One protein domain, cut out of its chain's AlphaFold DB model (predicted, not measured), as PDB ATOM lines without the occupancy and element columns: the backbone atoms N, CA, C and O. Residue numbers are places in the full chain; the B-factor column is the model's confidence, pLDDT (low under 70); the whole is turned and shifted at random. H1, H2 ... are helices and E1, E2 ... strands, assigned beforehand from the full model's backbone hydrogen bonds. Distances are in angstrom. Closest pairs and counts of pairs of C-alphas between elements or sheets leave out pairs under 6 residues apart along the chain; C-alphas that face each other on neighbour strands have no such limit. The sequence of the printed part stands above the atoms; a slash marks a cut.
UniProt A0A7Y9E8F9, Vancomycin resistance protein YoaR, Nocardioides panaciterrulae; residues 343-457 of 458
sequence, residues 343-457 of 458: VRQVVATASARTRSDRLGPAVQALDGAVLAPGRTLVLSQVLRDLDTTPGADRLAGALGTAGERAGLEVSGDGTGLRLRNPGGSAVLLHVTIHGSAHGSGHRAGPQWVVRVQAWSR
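Overview. This is residues 343 to 457 of the 458 residues of the protein "Vancomycin resistance protein YoaR" of Nocardioides panaciterrulae (UniProt A0A7Y9E8F9). A long, twisted sheet of four strands, E1 E7 E6 E2, has H1 and H3 packed over one face and no named helix over the other; H3, whose centre is the nearest of the elements to the mean of the C-alphas, at 5.1 A, packs also on a small second sheet, E3 E5 E4. The three long strands E1, E7 and E6 run along the length, and the link from E6 to E7 makes one end of it. The 115 printed residues have three named helices and seven named strands, in the order E1 H1 E2 E3 H2 H3 E4 E5 E6 E7, and the class is mixed, helices and strands. Both sheets, E1 E7 E6 E2 and E3 E5 E4, are antiparallel. The whole is compact, with a radius of gyration of the C-alphas of 14.2 A, and elongated, spanning 50 by 29 by 20 A.

Arrangement. E1, residues 345 to 354, bends by 57 degrees at residue 348 and is an edge strand beside E7, residues 447 to 456, with N 350 and O 452 2.9 A apart. E7 and E6, residues 427 to 436, form a hairpin, with N 430 and O 453 2.8 A apart. E2, residues 369 to 371, is the other edge strand, with N 371 and O 427 2.8 A apart. H1, residues 360 to 366, runs along E6 at 5 degrees on the local plane, at a height over the sheet of 7.8 A; their closest C-alphas, of Val 363 and Val 431, are 5.7 A apart. H3, residues 392 to 405, is on the same face; its closest C-alpha pair with E1 is Ala 402 and Ala 350, 5.0 A. E3, residues 376 to 378, is beside E5, residues 418 to 420, with N 377 and O 419 2.8 A apart. E5 and E4, residues 409 to 411, form a hairpin, with N 409 and O 420 2.8 A apart. E3, H2, H3 and E4 make a split strand-helix-strand unit, two strands running the same way with E5 between them, its crossover right-handed. H3 is on this sheet too; the closest C-alphas of H3 and E4, of Glu 404 and Val 410, are 6.1 A apart. H2, residues 379 to 382, only just touches H1, with 3 pairs of C-alphas within 8 A, the closest those of Val 382 and Ala 365, 6.9 A. In H1 and H3 every O i to N i+4 pair is within hydrogen-bond range; H2 is too short for one.

Along the chain. E1 begins at C-alpha 345 (14.513, -25.379, 46.578) and is 26.5 A long. H3, 19.8 A, begins at C-alpha 392 (36.380, -13.912, 37.119). E6 is 28.8 A long, and E7, 29.5 A, ends at C-alpha 456 (19.101, -29.096, 45.983).

Size, cuts and confidence. The C-alphas farthest apart are those of Gly 424 and His 442, 50.2 A. The printed part has no cut, and no link is long. Mean pLDDT of the printed part is 85.4; residues 388 to 389 and 436 to 446 are under 70.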
ATOM      1  N   VAL A 343      15.823 -31.967  43.278       87.62
ATOM      2  CA  VAL A 343      16.176 -30.539  43.236       87.62
ATOM      3  C   VAL A 343      14.881 -29.720  43.257       87.62
ATOM      4  O   VAL A 343      14.103 -29.788  42.307       87.62
ATOM      5  N   ARG A 344      14.592 -29.039  44.373       85.62
ATOM      6  CA  ARG A 344      13.273 -28.421  44.632       85.62
ATOM      7  C   ARG A 344      13.341 -27.005  45.173       85.62
ATOM      8  O   ARG A 344      12.421 -26.240  44.914       85.62
ATOM      9  N   GLN A 345      14.387 -26.676  45.922       87.94
ATOM     10  CA  GLN A 345      14.513 -25.379  46.578       87.94
ATOM     11  C   GLN A 345      15.958 -24.899  46.588       87.94
ATOM     12  O   GLN A 345      16.891 -25.698  46.480       87.94
ATOM     13  N   VAL A 346      16.124 -23.588  46.746       91.12
ATOM     14  CA  VAL A 346      17.422 -22.958  46.985       91.12
ATOM     15  C   VAL A 346      17.908 -23.358  48.378       91.12
ATOM     16  O   VAL A 346      17.229 -23.091  49.363       91.12
ATOM     17  N   VAL A 347      19.082 -23.980  48.456       91.25
ATOM     18  CA  VAL A 347      19.744 -24.346  49.722       91.25
ATOM     19  C   VAL A 347      20.866 -23.379  50.089       91.25
ATOM     20  O   VAL A 347      21.188 -23.218  51.260       91.25
ATOM     21  N   ALA A 348      21.435 -22.686  49.100       92.75
ATOM     22  CA  ALA A 348      22.437 -21.660  49.336       92.75
ATOM     23  C   ALA A 348      22.316 -20.519  48.330       92.75
ATOM     24  O   ALA A 348      21.980 -20.715  47.163       92.75
ATOM     25  N   THR A 349      22.625 -19.308  48.785       93.69
ATOM     26  CA  THR A 349      22.804 -18.136  47.926       93.69
ATOM     27  C   THR A 349      24.105 -17.441  48.300       93.69
ATOM     28  O   THR A 349      24.410 -17.256  49.483       93.69
ATOM     29  N   ALA A 350      24.867 -17.036  47.290       94.81
ATOM     30  CA  ALA A 350      26.009 -16.149  47.440       94.81
ATOM     31  C   ALA A 350      25.944 -15.045  46.386       94.81
ATOM     32  O   ALA A 350      25.301 -15.181  45.341       94.81
ATOM     33  N   SER A 351      26.574 -13.913  46.667       92.31
ATOM     34  CA  SER A 351      26.661 -12.824  45.702       92.31
ATOM     35  C   SER A 351      27.977 -12.080  45.846       92.31
ATOM     36  O   SER A 351      28.484 -11.919  46.954       92.31
ATOM     37  N   ALA A 352      28.509 -11.600  44.729       90.50
ATOM     38  CA  ALA A 352      29.720 -10.794  44.696       90.50
ATOM     39  C   ALA A 352      29.499  -9.556  43.827       90.50
ATOM     40  O   ALA A 352      28.921  -9.632  42.741       90.50
ATOM     41  N   ARG A 353      29.978  -8.404  44.309       89.31
ATOM     42  CA  ARG A 353      30.007  -7.174  43.515       89.31
ATOM     43  C   ARG A 353      31.239  -7.166  42.619       89.31
ATOM     44  O   ARG A 353      32.334  -7.517  43.061       89.31
ATOM     45  N   THR A 354      31.063  -6.727  41.383       86.69
ATOM     46  CA  THR A 354      32.126  -6.589  40.388       86.69
ATOM     47  C   THR A 354      31.950  -5.292  39.604       86.69
ATOM     48  O   THR A 354      30.845  -4.770  39.476       86.69
ATOM     49  N   ARG A 355      33.062  -4.747  39.108       84.75
ATOM     50  CA  ARG A 355      33.073  -3.580  38.209       84.75
ATOM     51  C   ARG A 355      33.110  -3.980  36.731       84.75
ATOM     52  O   ARG A 355      33.122  -3.110  35.876       84.75
ATOM     53  N   SER A 356      33.159  -5.280  36.450       83.00
ATOM     54  CA  SER A 356      33.204  -5.823  35.096       83.00
ATOM     55  C   SER A 356      31.807  -6.155  34.590       83.00
ATOM     56  O   SER A 356      31.057  -6.866  35.259       83.00
ATOM     57  N   ASP A 357      31.500  -5.683  33.390       81.56
ATOM     58  CA  ASP A 357      30.331  -6.039  32.586       81.56
ATOM     59  C   ASP A 357      30.573  -7.281  31.702       81.56
ATOM     60  O   ASP A 357      29.629  -7.859  31.163       81.56
ATOM     61  N   ARG A 358      31.822  -7.760  31.597       83.50
ATOM     62  CA  ARG A 358      32.225  -8.867  30.705       83.50
ATOM     63  C   ARG A 358      31.857 -10.264  31.199       83.50
ATOM     64  O   ARG A 358      32.130 -11.252  30.526       83.50
ATOM     65  N   LEU A 359      31.231 -10.383  32.368       87.25
ATOM     66  CA  LEU A 359      30.871 -11.687  32.930       87.25
ATOM     67  C   LEU A 359      29.619 -12.309  32.299       87.25
ATOM     68  O   LEU A 359      29.343 -13.471  32.581       87.25
ATOM     69  N   GLY A 360      28.882 -11.585  31.450       87.44
ATOM     70  CA  GLY A 360      27.659 -12.081  30.801       87.44
ATOM     71  C   GLY A 360      27.809 -13.476  30.166       87.44
ATOM     72  O   GLY A 360      27.080 -14.385  30.567       87.44
ATOM     73  N   PRO A 361      28.781 -13.698  29.257       89.38
ATOM     74  CA  PRO A 361      29.009 -15.010  28.645       89.38
ATOM     75  C   PRO A 361      29.360 -16.116  29.650       89.38
ATOM     76  O   PRO A 361      28.882 -17.241  29.524       89.38
ATOM     77  N   ALA A 362      30.155 -15.804  30.679       89.38
ATOM     78  CA  ALA A 362      30.509 -16.770  31.722       89.38
ATOM     79  C   ALA A 362      29.299 -17.165  32.569       89.38
ATOM     80  O   ALA A 362      29.094 -18.341  32.855       89.38
ATOM     81  N   VAL A 363      28.486 -16.180  32.947       90.25
ATOM     82  CA  VAL A 363      27.235 -16.391  33.679       90.25
ATOM     83  C   VAL A 363      26.291 -17.256  32.856       90.25
ATOM     84  O   VAL A 363      25.790 -18.243  33.378       90.25
ATOM     85  N   GLN A 364      26.128 -16.968  31.564       89.81
ATOM     86  CA  GLN A 364      25.295 -17.770  30.668       89.81
ATOM     87  C   GLN A 364      25.800 -19.215  30.515       89.81
ATOM     88  O   GLN A 364      24.992 -20.133  30.418       89.81
ATOM     89  N   ALA A 365      27.118 -19.434  30.508       89.75
ATOM     90  CA  ALA A 365      27.704 -20.772  30.418       89.75
ATOM     91  C   ALA A 365      27.555 -21.593  31.713       89.75
ATOM     92  O   ALA A 365      27.543 -22.824  31.671       89.75
ATOM     93  N   LEU A 366      27.472 -20.922  32.866       91.44
ATOM     94  CA  LEU A 366      27.347 -21.552  34.183       91.44
ATOM     95  C   LEU A 366      25.898 -21.686  34.654       91.44
ATOM     96  O   LEU A 366      25.611 -22.534  35.500       91.44
ATOM     97  N   ASP A 367      24.997 -20.842  34.155       90.75
ATOM     98  CA  ASP A 367      23.597 -20.864  34.545       90.75
ATOM     99  C   ASP A 367      22.919 -22.175  34.120       90.75
ATOM    100  O   ASP A 367      23.015 -22.625  32.979       90.75
ATOM    101  N   GLY A 368      22.247 -22.822  35.070       88.31
ATOM    102  CA  GLY A 368      21.635 -24.134  34.885       88.31
ATOM    103  C   GLY A 368      22.616 -25.308  34.959       88.31
ATOM    104  O   GLY A 368      22.199 -26.442  34.710       88.31
ATOM    105  N   ALA A 369      23.888 -25.089  35.314       91.62
ATOM    106  CA  ALA A 369      24.847 -26.176  35.489       91.62
ATOM    107  C   ALA A 369      24.409 -27.122  36.618       91.62
ATOM    108  O   ALA A 369      24.155 -26.699  37.746       91.62
ATOM    109  N   VAL A 370      24.355 -28.424  36.326       91.75
ATOM    110  CA  VAL A 370      23.968 -29.462  37.290       91.75
ATOM    111  C   VAL A 370      25.177 -30.307  37.661       91.75
ATOM    112  O   VAL A 370      25.726 -31.033  36.831       91.75
ATOM    113  N   LEU A 371      25.553 -30.275  38.935       92.06
ATOM    114  CA  LEU A 371      26.531 -31.187  39.508       92.06
ATOM    115  C   LEU A 371      25.805 -32.394  40.100       92.06
ATOM    116  O   LEU A 371      25.353 -32.365  41.244       92.06
ATOM    117  N   ALA A 372      25.690 -33.466  39.318       89.62
ATOM    118  CA  ALA A 372      25.230 -34.762  39.816       89.62
ATOM    119  C   ALA A 372      26.226 -35.362  40.837       89.62
ATOM    120  O   ALA A 372      27.404 -34.991  40.815       89.62
ATOM    121  N   PRO A 373      25.798 -36.312  41.691       88.88
ATOM    122  CA  PRO A 373      26.692 -37.026  42.603       88.88
ATOM    123  C   PRO A 373      27.969 -37.537  41.916       88.88
ATOM    124  O   PRO A 373      27.912 -38.152  40.848       88.88
ATOM    125  N   GLY A 374      29.129 -37.249  42.509       89.19
ATOM    126  CA  GLY A 374      30.450 -37.629  42.000       89.19
ATOM    127  C   GLY A 374      30.973 -36.804  40.816       89.19
ATOM    128  O   GLY A 374      32.083 -37.065  40.351       89.19
ATOM    129  N   ARG A 375      30.216 -35.820  40.307       91.12
ATOM    130  CA  ARG A 375      30.679 -34.915  39.242       91.12
ATOM    131  C   ARG A 375      31.440 -33.722  39.811       91.12
ATOM    132  O   ARG A 375      31.188 -33.279  40.932       91.12
ATOM    133  N   THR A 376      32.334 -33.188  38.983       94.25
ATOM    134  CA  THR A 376      33.148 -32.013  39.290       94.25
ATOM    135  C   THR A 376      32.964 -30.963  38.204       94.25
ATOM    136  O   THR A 376      33.100 -31.273  37.021       94.25
ATOM    137  N   LEU A 377      32.688 -29.727  38.605       94.94
ATOM    138  CA  LEU A 377      32.790 -28.545  37.757       94.94
ATOM    139  C   LEU A 377      34.190 -27.957  37.928       94.94
ATOM    140  O   LEU A 377      34.618 -27.711  39.053       94.94
ATOM    141  N   VAL A 378      34.897 -27.736  36.822       95.19
ATOM    142  CA  VAL A 378      36.205 -27.067  36.801       95.19
ATOM    143  C   VAL A 378      36.028 -25.740  36.079       95.19
ATOM    144  O   VAL A 378      35.795 -25.724  34.871       95.19
ATOM    145  N   LEU A 379      36.116 -24.629  36.808       92.56
ATOM    146  CA  LEU A 379      35.756 -23.312  36.284       92.56
ATOM    147  C   LEU A 379      36.616 -22.920  35.073       92.56
ATOM    148  O   LEU A 379      36.079 -22.471  34.065       92.56
ATOM    149  N   SER A 380      37.920 -23.194  35.106       91.00
ATOM    150  CA  SER A 380      38.827 -22.921  33.983       91.00
ATOM    151  C   SER A 380      38.467 -23.655  32.688       91.00
ATOM    152  O   SER A 380      38.820 -23.189  31.608       91.00
ATOM    153  N   GLN A 381      37.752 -24.783  32.757       91.50
ATOM    154  CA  GLN A 381      37.252 -25.462  31.557       91.50
ATOM    155  C   GLN A 381      36.052 -24.733  30.954       91.50
ATOM    156  O   GLN A 381      35.925 -24.701  29.736       91.50
ATOM    157  N   VAL A 382      35.204 -24.135  31.793       89.44
ATOM    158  CA  VAL A 382      34.034 -23.358  31.355       89.44
ATOM    159  C   VAL A 382      34.462 -22.011  30.773       89.44
ATOM    160  O   VAL A 382      33.887 -21.550  29.795       89.44
ATOM    161  N   LEU A 383      35.495 -21.389  31.349       88.44
ATOM    162  CA  LEU A 383      35.960 -20.056  30.956       88.44
ATOM    163  C   LEU A 383      37.007 -20.051  29.833       88.44
ATOM    164  O   LEU A 383      37.423 -18.972  29.427       88.44
ATOM    165  N   ARG A 384      37.451 -21.223  29.353       84.94
ATOM    166  CA  ARG A 384      38.645 -21.381  28.498       84.94
ATOM    167  C   ARG A 384      38.700 -20.420  27.304       84.94
ATOM    168  O   ARG A 384      39.780 -19.925  27.001       84.94
ATOM    169  N   ASP A 385      37.556 -20.147  26.682       82.75
ATOM    170  CA  ASP A 385      37.448 -19.332  25.466       82.75
ATOM    171  C   ASP A 385      36.746 -17.978  25.710       82.75
ATOM    172  O   ASP A 385      36.297 -17.325  24.769       82.75
ATOM    173  N   LEU A 386      36.611 -17.553  26.973       81.50
ATOM    174  CA  LEU A 386      35.867 -16.352  27.359       81.50
ATOM    175  C   LEU A 386      36.794 -15.271  27.933       81.50
ATOM    176  O   LEU A 386      37.504 -15.512  28.913       81.50
ATOM    177  N   ASP A 387      36.719 -14.047  27.400       73.12
ATOM    178  CA  ASP A 387      37.419 -12.874  27.952       73.12
ATOM    179  C   ASP A 387      36.760 -12.398  29.259       73.12
ATOM    180  O   ASP A 387      35.915 -11.504  29.288       73.12
ATOM    181  N   THR A 388      37.113 -13.069  30.354       66.56
ATOM    182  CA  THR A 388      36.467 -12.926  31.671       66.56
ATOM    183  C   THR A 388      37.418 -12.415  32.750       66.56
ATOM    184  O   THR A 388      37.015 -12.267  33.905       66.56
ATOM    185  N   THR A 389      38.668 -12.108  32.384       66.50
ATOM    186  CA  THR A 389      39.750 -11.757  33.315       66.50
ATOM    187  C   THR A 389      39.350 -10.644  34.292       66.50
ATOM    188  O   THR A 389      39.577 -10.797  35.494       66.50
ATOM    189  N   PRO A 390      38.654  -9.569  33.871       71.00
ATOM    190  CA  PRO A 390      38.046  -8.650  34.821       71.00
ATOM    191  C   PRO A 390      36.821  -9.308  35.483       71.00
ATOM    192  O   PRO A 390      35.768  -9.465  34.868       71.00
ATOM    193  N   GLY A 391      36.924  -9.651  36.768       79.69
ATOM    194  CA  GLY A 391      35.793 -10.115  37.582       79.69
ATOM    195  C   GLY A 391      35.616 -11.634  37.695       79.69
ATOM    196  O   GLY A 391      34.776 -12.054  38.494       79.69
ATOM    197  N   ALA A 392      36.409 -12.450  36.990       86.19
ATOM    198  CA  ALA A 392      36.380 -13.912  37.119       86.19
ATOM    199  C   ALA A 392      36.588 -14.381  38.569       86.19
ATOM    200  O   ALA A 392      35.858 -15.253  39.029       86.19
ATOM    201  N   ASP A 393      37.482 -13.744  39.331       88.44
ATOM    202  CA  ASP A 393      37.701 -14.084  40.745       88.44
ATOM    203  C   ASP A 393      36.478 -13.793  41.621       88.44
ATOM    204  O   ASP A 393      36.210 -14.497  42.593       88.44
ATOM    205  N   ARG A 394      35.683 -12.770  41.271       91.25
ATOM    206  CA  ARG A 394      34.433 -12.453  41.981       91.25
ATOM    207  C   ARG A 394      33.363 -13.502  41.698       91.25
ATOM    208  O   ARG A 394      32.669 -13.917  42.623       91.25
ATOM    209  N   LEU A 395      33.254 -13.939  40.444       90.69
ATOM    210  CA  LEU A 395      32.383 -15.043  40.044       90.69
ATOM    211  C   LEU A 395      32.813 -16.353  40.719       90.69
ATOM    212  O   LEU A 395      31.977 -17.021  41.320       90.69
ATOM    213  N   ALA A 396      34.107 -16.674  40.693       92.62
ATOM    214  CA  ALA A 396      34.676 -17.835  41.365       92.62
ATOM    215  C   ALA A 396      34.410 -17.813  42.874       92.62
ATOM    216  O   ALA A 396      33.946 -18.805  43.425       92.62
ATOM    217  N   GLY A 397      34.614 -16.670  43.535       92.62
ATOM    218  CA  GLY A 397      34.297 -16.508  44.952       92.62
ATOM    219  C   GLY A 397      32.815 -16.756  45.248       92.62
ATOM    220  O   GLY A 397      32.490 -17.519  46.154       92.62
ATOM    221  N   ALA A 398      31.905 -16.186  44.449       93.38
ATOM    222  CA  ALA A 398      30.469 -16.422  44.612       93.38
ATOM    223  C   ALA A 398      30.086 -17.898  44.385       93.38
ATOM    224  O   ALA A 398      29.298 -18.448  45.153       93.38
ATOM    225  N   LEU A 399      30.655 -18.551  43.367       93.94
ATOM    226  CA  LEU A 399      30.448 -19.976  43.085       93.94
ATOM    227  C   LEU A 399      30.988 -20.864  44.206       93.94
ATOM    228  O   LEU A 399      30.288 -21.772  44.641       93.94
ATOM    229  N   GLY A 400      32.202 -20.585  44.686       94.50
ATOM    230  CA  GLY A 400      32.839 -21.288  45.796       94.50
ATOM    231  C   GLY A 400      31.993 -21.203  47.058       94.50
ATOM    232  O   GLY A 400      31.584 -22.230  47.586       94.50
ATOM    233  N   THR A 401      31.619 -19.991  47.480       95.25
ATOM    234  CA  THR A 401      30.790 -19.792  48.677       95.25
ATOM    235  C   THR A 401      29.405 -20.432  48.550       95.25
ATOM    236  O   THR A 401      28.922 -21.037  49.505       95.25
ATOM    237  N   ALA A 402      28.733 -20.304  47.399       93.62
ATOM    238  CA  ALA A 402      27.436 -20.952  47.199       93.62
ATOM    239  C   ALA A 402      27.564 -22.481  47.177       93.62
ATOM    240  O   ALA A 402      26.718 -23.165  47.748       93.62
ATOM    241  N   GLY A 403      28.615 -23.006  46.542       92.44
ATOM    242  CA  GLY A 403      28.888 -24.434  46.446       92.44
ATOM    243  C   GLY A 403      29.200 -25.060  47.798       92.44
ATOM    244  O   GLY A 403      28.555 -26.036  48.166       92.44
ATOM    245  N   GLU A 404      30.113 -24.466  48.563       93.81
ATOM    246  CA  GLU A 404      30.471 -24.910  49.917       93.81
ATOM    247  C   GLU A 404      29.236 -24.975  50.824       93.81
ATOM    248  O   GLU A 404      28.955 -26.001  51.439       93.81
ATOM    249  N   ARG A 405      28.416 -23.915  50.821       94.12
ATOM    250  CA  ARG A 405      27.154 -23.866  51.582       94.12
ATOM    251  C   ARG A 405      26.111 -24.872  51.100       94.12
ATOM    252  O   ARG A 405      25.239 -25.254  51.871       94.12
ATOM    253  N   ALA A 406      26.183 -25.292  49.840       91.00
ATOM    254  CA  ALA A 406      25.338 -26.341  49.279       91.00
ATOM    255  C   ALA A 406      25.899 -27.759  49.505       91.00
ATOM    256  O   ALA A 406      25.327 -28.719  48.988       91.00
ATOM    257  N   GLY A 407      27.001 -27.901  50.253       90.94
ATOM    258  CA  GLY A 407      27.638 -29.184  50.553       90.94
ATOM    259  C   GLY A 407      28.553 -29.713  49.444       90.94
ATOM    260  O   GLY A 407      28.832 -30.911  49.407       90.94
ATOM    261  N   LEU A 408      28.998 -28.854  48.520       94.19
ATOM    262  CA  LEU A 408      30.018 -29.202  47.531       94.19
ATOM    263  C   LEU A 408      31.414 -29.082  48.148       94.19
ATOM    264  O   LEU A 408      31.713 -28.135  48.869       94.19
ATOM    265  N   GLU A 409      32.293 -30.013  47.797       95.81
ATOM    266  CA  GLU A 409      33.720 -29.894  48.074       95.81
ATOM    267  C   GLU A 409      34.315 -28.826  47.155       95.81
ATOM    268  O   GLU A 409      34.271 -28.946  45.925       95.81
ATOM    269  N   VAL A 410      34.884 -27.785  47.757       95.62
ATOM    270  CA  VAL A 410      35.535 -26.686  47.044       95.62
ATOM    271  C   VAL A 410      37.046 -26.865  47.109       95.62
ATOM    272  O   VAL A 410      37.609 -27.100  48.174       95.62
ATOM    273  N   SER A 411      37.718 -26.762  45.964       95.25
ATOM    274  CA  SER A 411      39.182 -26.769  45.891       95.25
ATOM    275  C   SER A 411      39.685 -25.817  44.808       95.25
ATOM    276  O   SER A 411      38.980 -25.556  43.834       95.25
ATOM    277  N   GLY A 412      40.910 -25.312  44.970       90.88
ATOM    278  CA  GLY A 412      41.467 -24.265  44.106       90.88
ATOM    279  C   GLY A 412      40.845 -22.884  44.348       90.88
ATOM    280  O   GLY A 412      39.890 -22.739  45.109       90.88
ATOM    281  N   ASP A 413      41.397 -21.869  43.694       85.19
ATOM    282  CA  ASP A 413      41.029 -20.461  43.828       85.19
ATOM    283  C   ASP A 413      40.920 -19.763  42.462       85.19
ATOM    284  O   ASP A 413      41.346 -20.289  41.429       85.19
ATOM    285  N   GLY A 414      40.269 -18.593  42.441       87.69
ATOM    286  CA  GLY A 414      40.046 -17.810  41.222       87.69
ATOM    287  C   GLY A 414      39.484 -18.652  40.070       87.69
ATOM    288  O   GLY A 414      38.574 -19.464  40.239       87.69
ATOM    289  N   THR A 415      40.059 -18.514  38.878       86.19
ATOM    290  CA  THR A 415      39.682 -19.323  37.701       86.19
ATOM    291  C   THR A 415      40.012 -20.817  37.840       86.19
ATOM    292  O   THR A 415      39.437 -21.641  37.125       86.19
ATOM    293  N   GLY A 416      40.892 -21.193  38.773       89.75
ATOM    294  CA  GLY A 416      41.248 -22.573  39.102       89.75
ATOM    295  C   GLY A 416      40.212 -23.315  39.951       89.75
ATOM    296  O   GLY A 416      40.398 -24.510  40.194       89.75
ATOM    297  N   LEU A 417      39.131 -22.644  40.368       94.50
ATOM    298  CA  LEU A 417      38.059 -23.205  41.192       94.50
ATOM    299  C   LEU A 417      37.536 -24.545  40.653       94.50
ATOM    300  O   LEU A 417      37.175 -24.687  39.478       94.50
ATOM    301  N   ARG A 418      37.407 -25.511  41.560       96.75
ATOM    302  CA  ARG A 418      36.761 -26.801  41.339       96.75
ATOM    303  C   ARG A 418      35.689 -27.030  42.391       96.75
ATOM    304  O   ARG A 418      35.956 -26.921  43.584       96.75
ATOM    305  N   LEU A 419      34.500 -27.401  41.933       96.12
ATOM    306  CA  LEU A 419      33.377 -27.795  42.778       96.12
ATOM    307  C   LEU A 419      33.089 -29.269  42.525       96.12
ATOM    308  O   LEU A 419      32.694 -29.623  41.414       96.12
ATOM    309  N   ARG A 420      33.290 -30.136  43.515       95.75
ATOM    310  CA  ARG A 420      32.947 -31.562  43.439       95.75
ATOM    311  C   ARG A 420      31.714 -31.827  44.290       95.75
ATOM    312  O   ARG A 420      31.608 -31.311  45.393       95.75
ATOM    313  N   ASN A 421      30.782 -32.636  43.793       93.62
ATOM    314  CA  ASN A 421      29.624 -33.061  44.574       93.62
ATOM    315  C   ASN A 421      29.897 -34.418  45.255       93.62
ATOM    316  O   ASN A 421      29.831 -35.443  44.568       93.62
ATOM    317  N   PRO A 422      30.200 -34.458  46.568       90.88
ATOM    318  CA  PRO A 422      30.374 -35.711  47.304       90.88
ATOM    319  C   PRO A 422      29.040 -36.350  47.728       90.88
ATOM    320  O   PRO A 422      29.018 -37.507  48.143       90.88
ATOM    321  N   GLY A 423      27.938 -35.596  47.674       80.00
ATOM    322  CA  GLY A 423      26.656 -35.964  48.261       80.00
ATOM    323  C   GLY A 423      25.780 -36.846  47.371       80.00
ATOM    324  O   GLY A 423      26.047 -37.069  46.193       80.00
ATOM    325  N   GLY A 424      24.673 -37.333  47.943       74.06
ATOM    326  CA  GLY A 424      23.695 -38.191  47.255       74.06
ATOM    327  C   GLY A 424      22.624 -37.453  46.434       74.06
ATOM    328  O   GLY A 424      21.797 -38.104  45.798       74.06
ATOM    329  N   SER A 425      22.614 -36.115  46.441       83.88
ATOM    330  CA  SER A 425      21.667 -35.282  45.677       83.88
ATOM    331  C   SER A 425      22.419 -34.373  44.710       83.88
ATOM    332  O   SER A 425      23.530 -33.945  45.008       83.88
ATOM    333  N   ALA A 426      21.832 -34.071  43.551       90.56
ATOM    334  CA  ALA A 426      22.428 -33.124  42.614       90.56
ATOM    335  C   ALA A 426      22.272 -31.676  43.095       90.56
ATOM    336  O   ALA A 426      21.274 -31.335  43.729       90.56
ATOM    337  N   VAL A 427      23.234 -30.831  42.727       92.00
ATOM    338  CA  VAL A 427      23.178 -29.383  42.947       92.00
ATOM    339  C   VAL A 427      23.052 -28.687  41.597       92.00
ATOM    340  O   VAL A 427      23.913 -28.863  40.737       92.00
ATOM    341  N   LEU A 428      21.982 -27.915  41.402       93.19
ATOM    342  CA  LEU A 428      21.822 -27.038  40.239       93.19
ATOM    343  C   LEU A 428      22.273 -25.626  40.611       93.19
ATOM    344  O   LEU A 428      21.810 -25.070  41.604       93.19
ATOM    345  N   LEU A 429      23.152 -25.043  39.807       92.56
ATOM    346  CA  LEU A 429      23.608 -23.669  39.954       92.56
ATOM    347  C   LEU A 429      22.768 -22.769  39.050       92.56
ATOM    348  O   LEU A 429      22.765 -22.940  37.836       92.56
ATOM    349  N   HIS A 430      22.059 -21.817  39.647       92.94
ATOM    350  CA  HIS A 430      21.426 -20.721  38.928       92.94
ATOM    351  C   HIS A 430      22.284 -19.469  39.108       92.94
ATOM    352  O   HIS A 430      22.469 -18.997  40.235       92.94
ATOM    353  N   VAL A 431      22.860 -18.971  38.017       92.12
ATOM    354  CA  VAL A 431      23.817 -17.861  38.027       92.12
ATOM    355  C   VAL A 431      23.212 -16.699  37.262       92.12
ATOM    356  O   VAL A 431      22.821 -16.826  36.109       92.12
ATOM    357  N   THR A 432      23.146 -15.543  37.908       91.19
ATOM    358  CA  THR A 432      22.599 -14.318  37.320       91.19
ATOM    359  C   THR A 432      23.556 -13.164  37.545       91.19
ATOM    360  O   THR A 432      24.317 -13.141  38.516       91.19
ATOM    361  N   ILE A 433      23.530 -12.191  36.639       90.12
ATOM    362  CA  ILE A 433      24.239 -10.928  36.800       90.12
ATOM    363  C   ILE A 433      23.278  -9.774  36.550       90.12
ATOM    364  O   ILE A 433      22.561  -9.748  35.552       90.12
ATOM    365  N   HIS A 434      23.256  -8.827  37.482       87.31
ATOM    366  CA  HIS A 434      22.421  -7.633  37.404       87.31
ATOM    367  C   HIS A 434      23.301  -6.391  37.518       87.31
ATOM    368  O   HIS A 434      24.187  -6.342  38.372       87.31
ATOM    369  N   GLY A 435      23.069  -5.403  36.656       80.31
ATOM    370  CA  GLY A 435      23.789  -4.130  36.658       80.31
ATOM    371  C   GLY A 435      22.952  -3.009  37.252       80.31
ATOM    372  O   GLY A 435      21.759  -2.911  36.970       80.31
ATOM    373  N   SER A 436      23.592  -2.142  38.032       61.84
ATOM    374  CA  SER A 436      23.002  -0.888  38.502       61.84
ATOM    375  C   SER A 436      23.707   0.276  37.810       61.84
ATOM    376  O   SER A 436      24.874   0.549  38.087       61.84
ATOM    377  N   ALA A 437      23.003   0.982  36.921       53.50
ATOM    378  CA  ALA A 437      23.561   2.122  36.188       53.50
ATOM    379  C   ALA A 437      23.682   3.415  37.029       53.50
ATOM    380  O   ALA A 437      24.222   4.398  36.541       53.50
ATOM    381  N   HIS A 438      23.170   3.446  38.267       50.28
ATOM    382  CA  HIS A 438      23.062   4.669  39.077       50.28
ATOM    383  C   HIS A 438      23.702   4.487  40.459       50.28
ATOM    384  O   HIS A 438      23.053   4.065  41.416       50.28
ATOM    385  N   GLY A 439      24.993   4.805  40.570       49.22
ATOM    386  CA  GLY A 439      25.633   5.049  41.860       49.22
ATOM    387  C   GLY A 439      25.347   6.483  42.303       49.22
ATOM    388  O   GLY A 439      25.818   7.425  41.672       49.22
ATOM    389  N   SER A 440      24.579   6.667  43.376       45.94
ATOM    390  CA  SER A 440      24.291   7.973  43.985       45.94
ATOM    391  C   SER A 440      25.525   8.534  44.713       45.94
ATOM    392  O   SER A 440      25.599   8.529  45.940       45.94
ATOM    393  N   GLY A 441      26.530   8.964  43.948       49.38
ATOM    394  CA  GLY A 441      27.727   9.644  44.447       49.38
ATOM    395  C   GLY A 441      28.821   9.741  43.381       49.38
ATOM    396  O   GLY A 441      29.212   8.728  42.803       49.38
ATOM    397  N   HIS A 442      29.355  10.947  43.157       48.00
ATOM    398  CA  HIS A 442      30.311  11.335  42.099       48.00
ATOM    399  C   HIS A 442      31.681  10.602  42.066       48.00
ATOM    400  O   HIS A 442      32.619  11.072  41.428       48.00
ATOM    401  N   ARG A 443      31.836   9.438  42.712       51.00
ATOM    402  CA  ARG A 443      33.051   8.597  42.650       51.00
ATOM    403  C   ARG A 443      32.803   7.102  42.411       51.00
ATOM    404  O   ARG A 443      33.766   6.341  42.346       51.00
ATOM    405  N   ALA A 444      31.555   6.646  42.278       55.31
ATOM    406  CA  ALA A 444      31.254   5.225  42.095       55.31
ATOM    407  C   ALA A 444      30.841   4.923  40.644       55.31
ATOM    408  O   ALA A 444      29.711   5.188  40.252       55.31
ATOM    409  N   GLY A 445      31.759   4.361  39.847       57.88
ATOM    410  CA  GLY A 445      31.438   3.802  38.523       57.88
ATOM    411  C   GLY A 445      30.440   2.627  38.591       57.88
ATOM    412  O   GLY A 445      30.142   2.148  39.692       57.88
ATOM    413  N   PRO A 446      29.933   2.146  37.438       63.94
ATOM    414  CA  PRO A 446      28.895   1.116  37.375       63.94
ATOM    415  C   PRO A 446      29.283  -0.137  38.173       63.94
ATOM    416  O   PRO A 446      30.422  -0.610  38.117       63.94
ATOM    417  N   GLN A 447      28.328  -0.661  38.945       79.06
ATOM    418  CA  GLN A 447      28.500  -1.881  39.730       79.06
ATOM    419  C   GLN A 447      27.534  -2.957  39.253       79.06
ATOM    420  O   GLN A 447      26.342  -2.714  39.066       79.06
ATOM    421  N   TRP A 448      28.066  -4.165  39.117       82.19
ATOM    422  CA  TRP A 448      27.320  -5.368  38.794       82.19
ATOM    423  C   TRP A 448      27.329  -6.308  39.995       82.19
ATOM    424  O   TRP A 448      28.305  -6.370  40.750       82.19
ATOM    425  N   VAL A 449      26.246  -7.052  40.177       85.19
ATOM    426  CA  VAL A 449      26.118  -8.080  41.210       85.19
ATOM    427  C   VAL A 449      25.931  -9.417  40.522       85.19
ATOM    428  O   VAL A 449      24.915  -9.638  39.867       85.19
ATOM    429  N   VAL A 450      26.903 -10.310  40.695       85.62
ATOM    430  CA  VAL A 450      26.744 -11.723  40.355       85.62
ATOM    431  C   VAL A 450      26.070 -12.399  41.533       85.62
ATOM    432  O   VAL A 450      26.552 -12.279  42.662       85.62
ATOM    433  N   ARG A 451      24.977 -13.114  41.284       89.88
ATOM    434  CA  ARG A 451      24.269 -13.922  42.275       89.88
ATOM    435  C   ARG A 451      24.288 -15.379  41.834       89.88
ATOM    436  O   ARG A 451      23.930 -15.692  40.704       89.88
ATOM    437  N   VAL A 452      24.680 -16.254  42.752       89.06
ATOM    438  CA  VAL A 452      24.659 -17.707  42.576       89.06
ATOM    439  C   VAL A 452      23.660 -18.281  43.567       89.06
ATOM    440  O   VAL A 452      23.792 -18.062  44.772       89.06
ATOM    441  N   GLN A 453      22.670 -19.010  43.066       89.25
ATOM    442  CA  GLN A 453      21.744 -19.799  43.867       89.25
ATOM    443  C   GLN A 453      21.997 -21.278  43.601       89.25
ATOM    444  O   GLN A 453      21.923 -21.731  42.463       89.25
ATOM    445  N   ALA A 454      22.282 -22.035  44.652       86.19
ATOM    446  CA  ALA A 454      22.411 -23.479  44.577       86.19
ATOM    447  C   ALA A 454      21.079 -24.119  44.974       86.19
ATOM    448  O   ALA A 454      20.586 -23.901  46.082       86.19
ATOM    449  N   TRP A 455      20.499 -24.902  44.070       88.81
ATOM    450  CA  TRP A 455      19.268 -25.651  44.285       88.81
ATOM    451  C   TRP A 455      19.586 -27.113  44.585       88.81
ATOM    452  O   TRP A 455      20.386 -27.727  43.879       88.81
ATOM    453  N   SER A 456      18.934 -27.689  45.595       87.25
ATOM    454  CA  SER A 456      19.101 -29.096  45.983       87.25
ATOM    455  C   SER A 456      17.819 -29.643  46.639       87.25
ATOM    456  O   SER A 456      16.748 -29.031  46.543       87.25
ATOM    457  N   ARG A 457      17.907 -30.831  47.247       84.06
ATOM    458  CA  ARG A 457      16.803 -31.537  47.917       84.06
ATOM    459  C   ARG A 457      16.338 -30.878  49.221       84.06
ATOM    460  O   ARG A 457      15.174 -31.072  49.578       84.06
TER     461      ARG A 457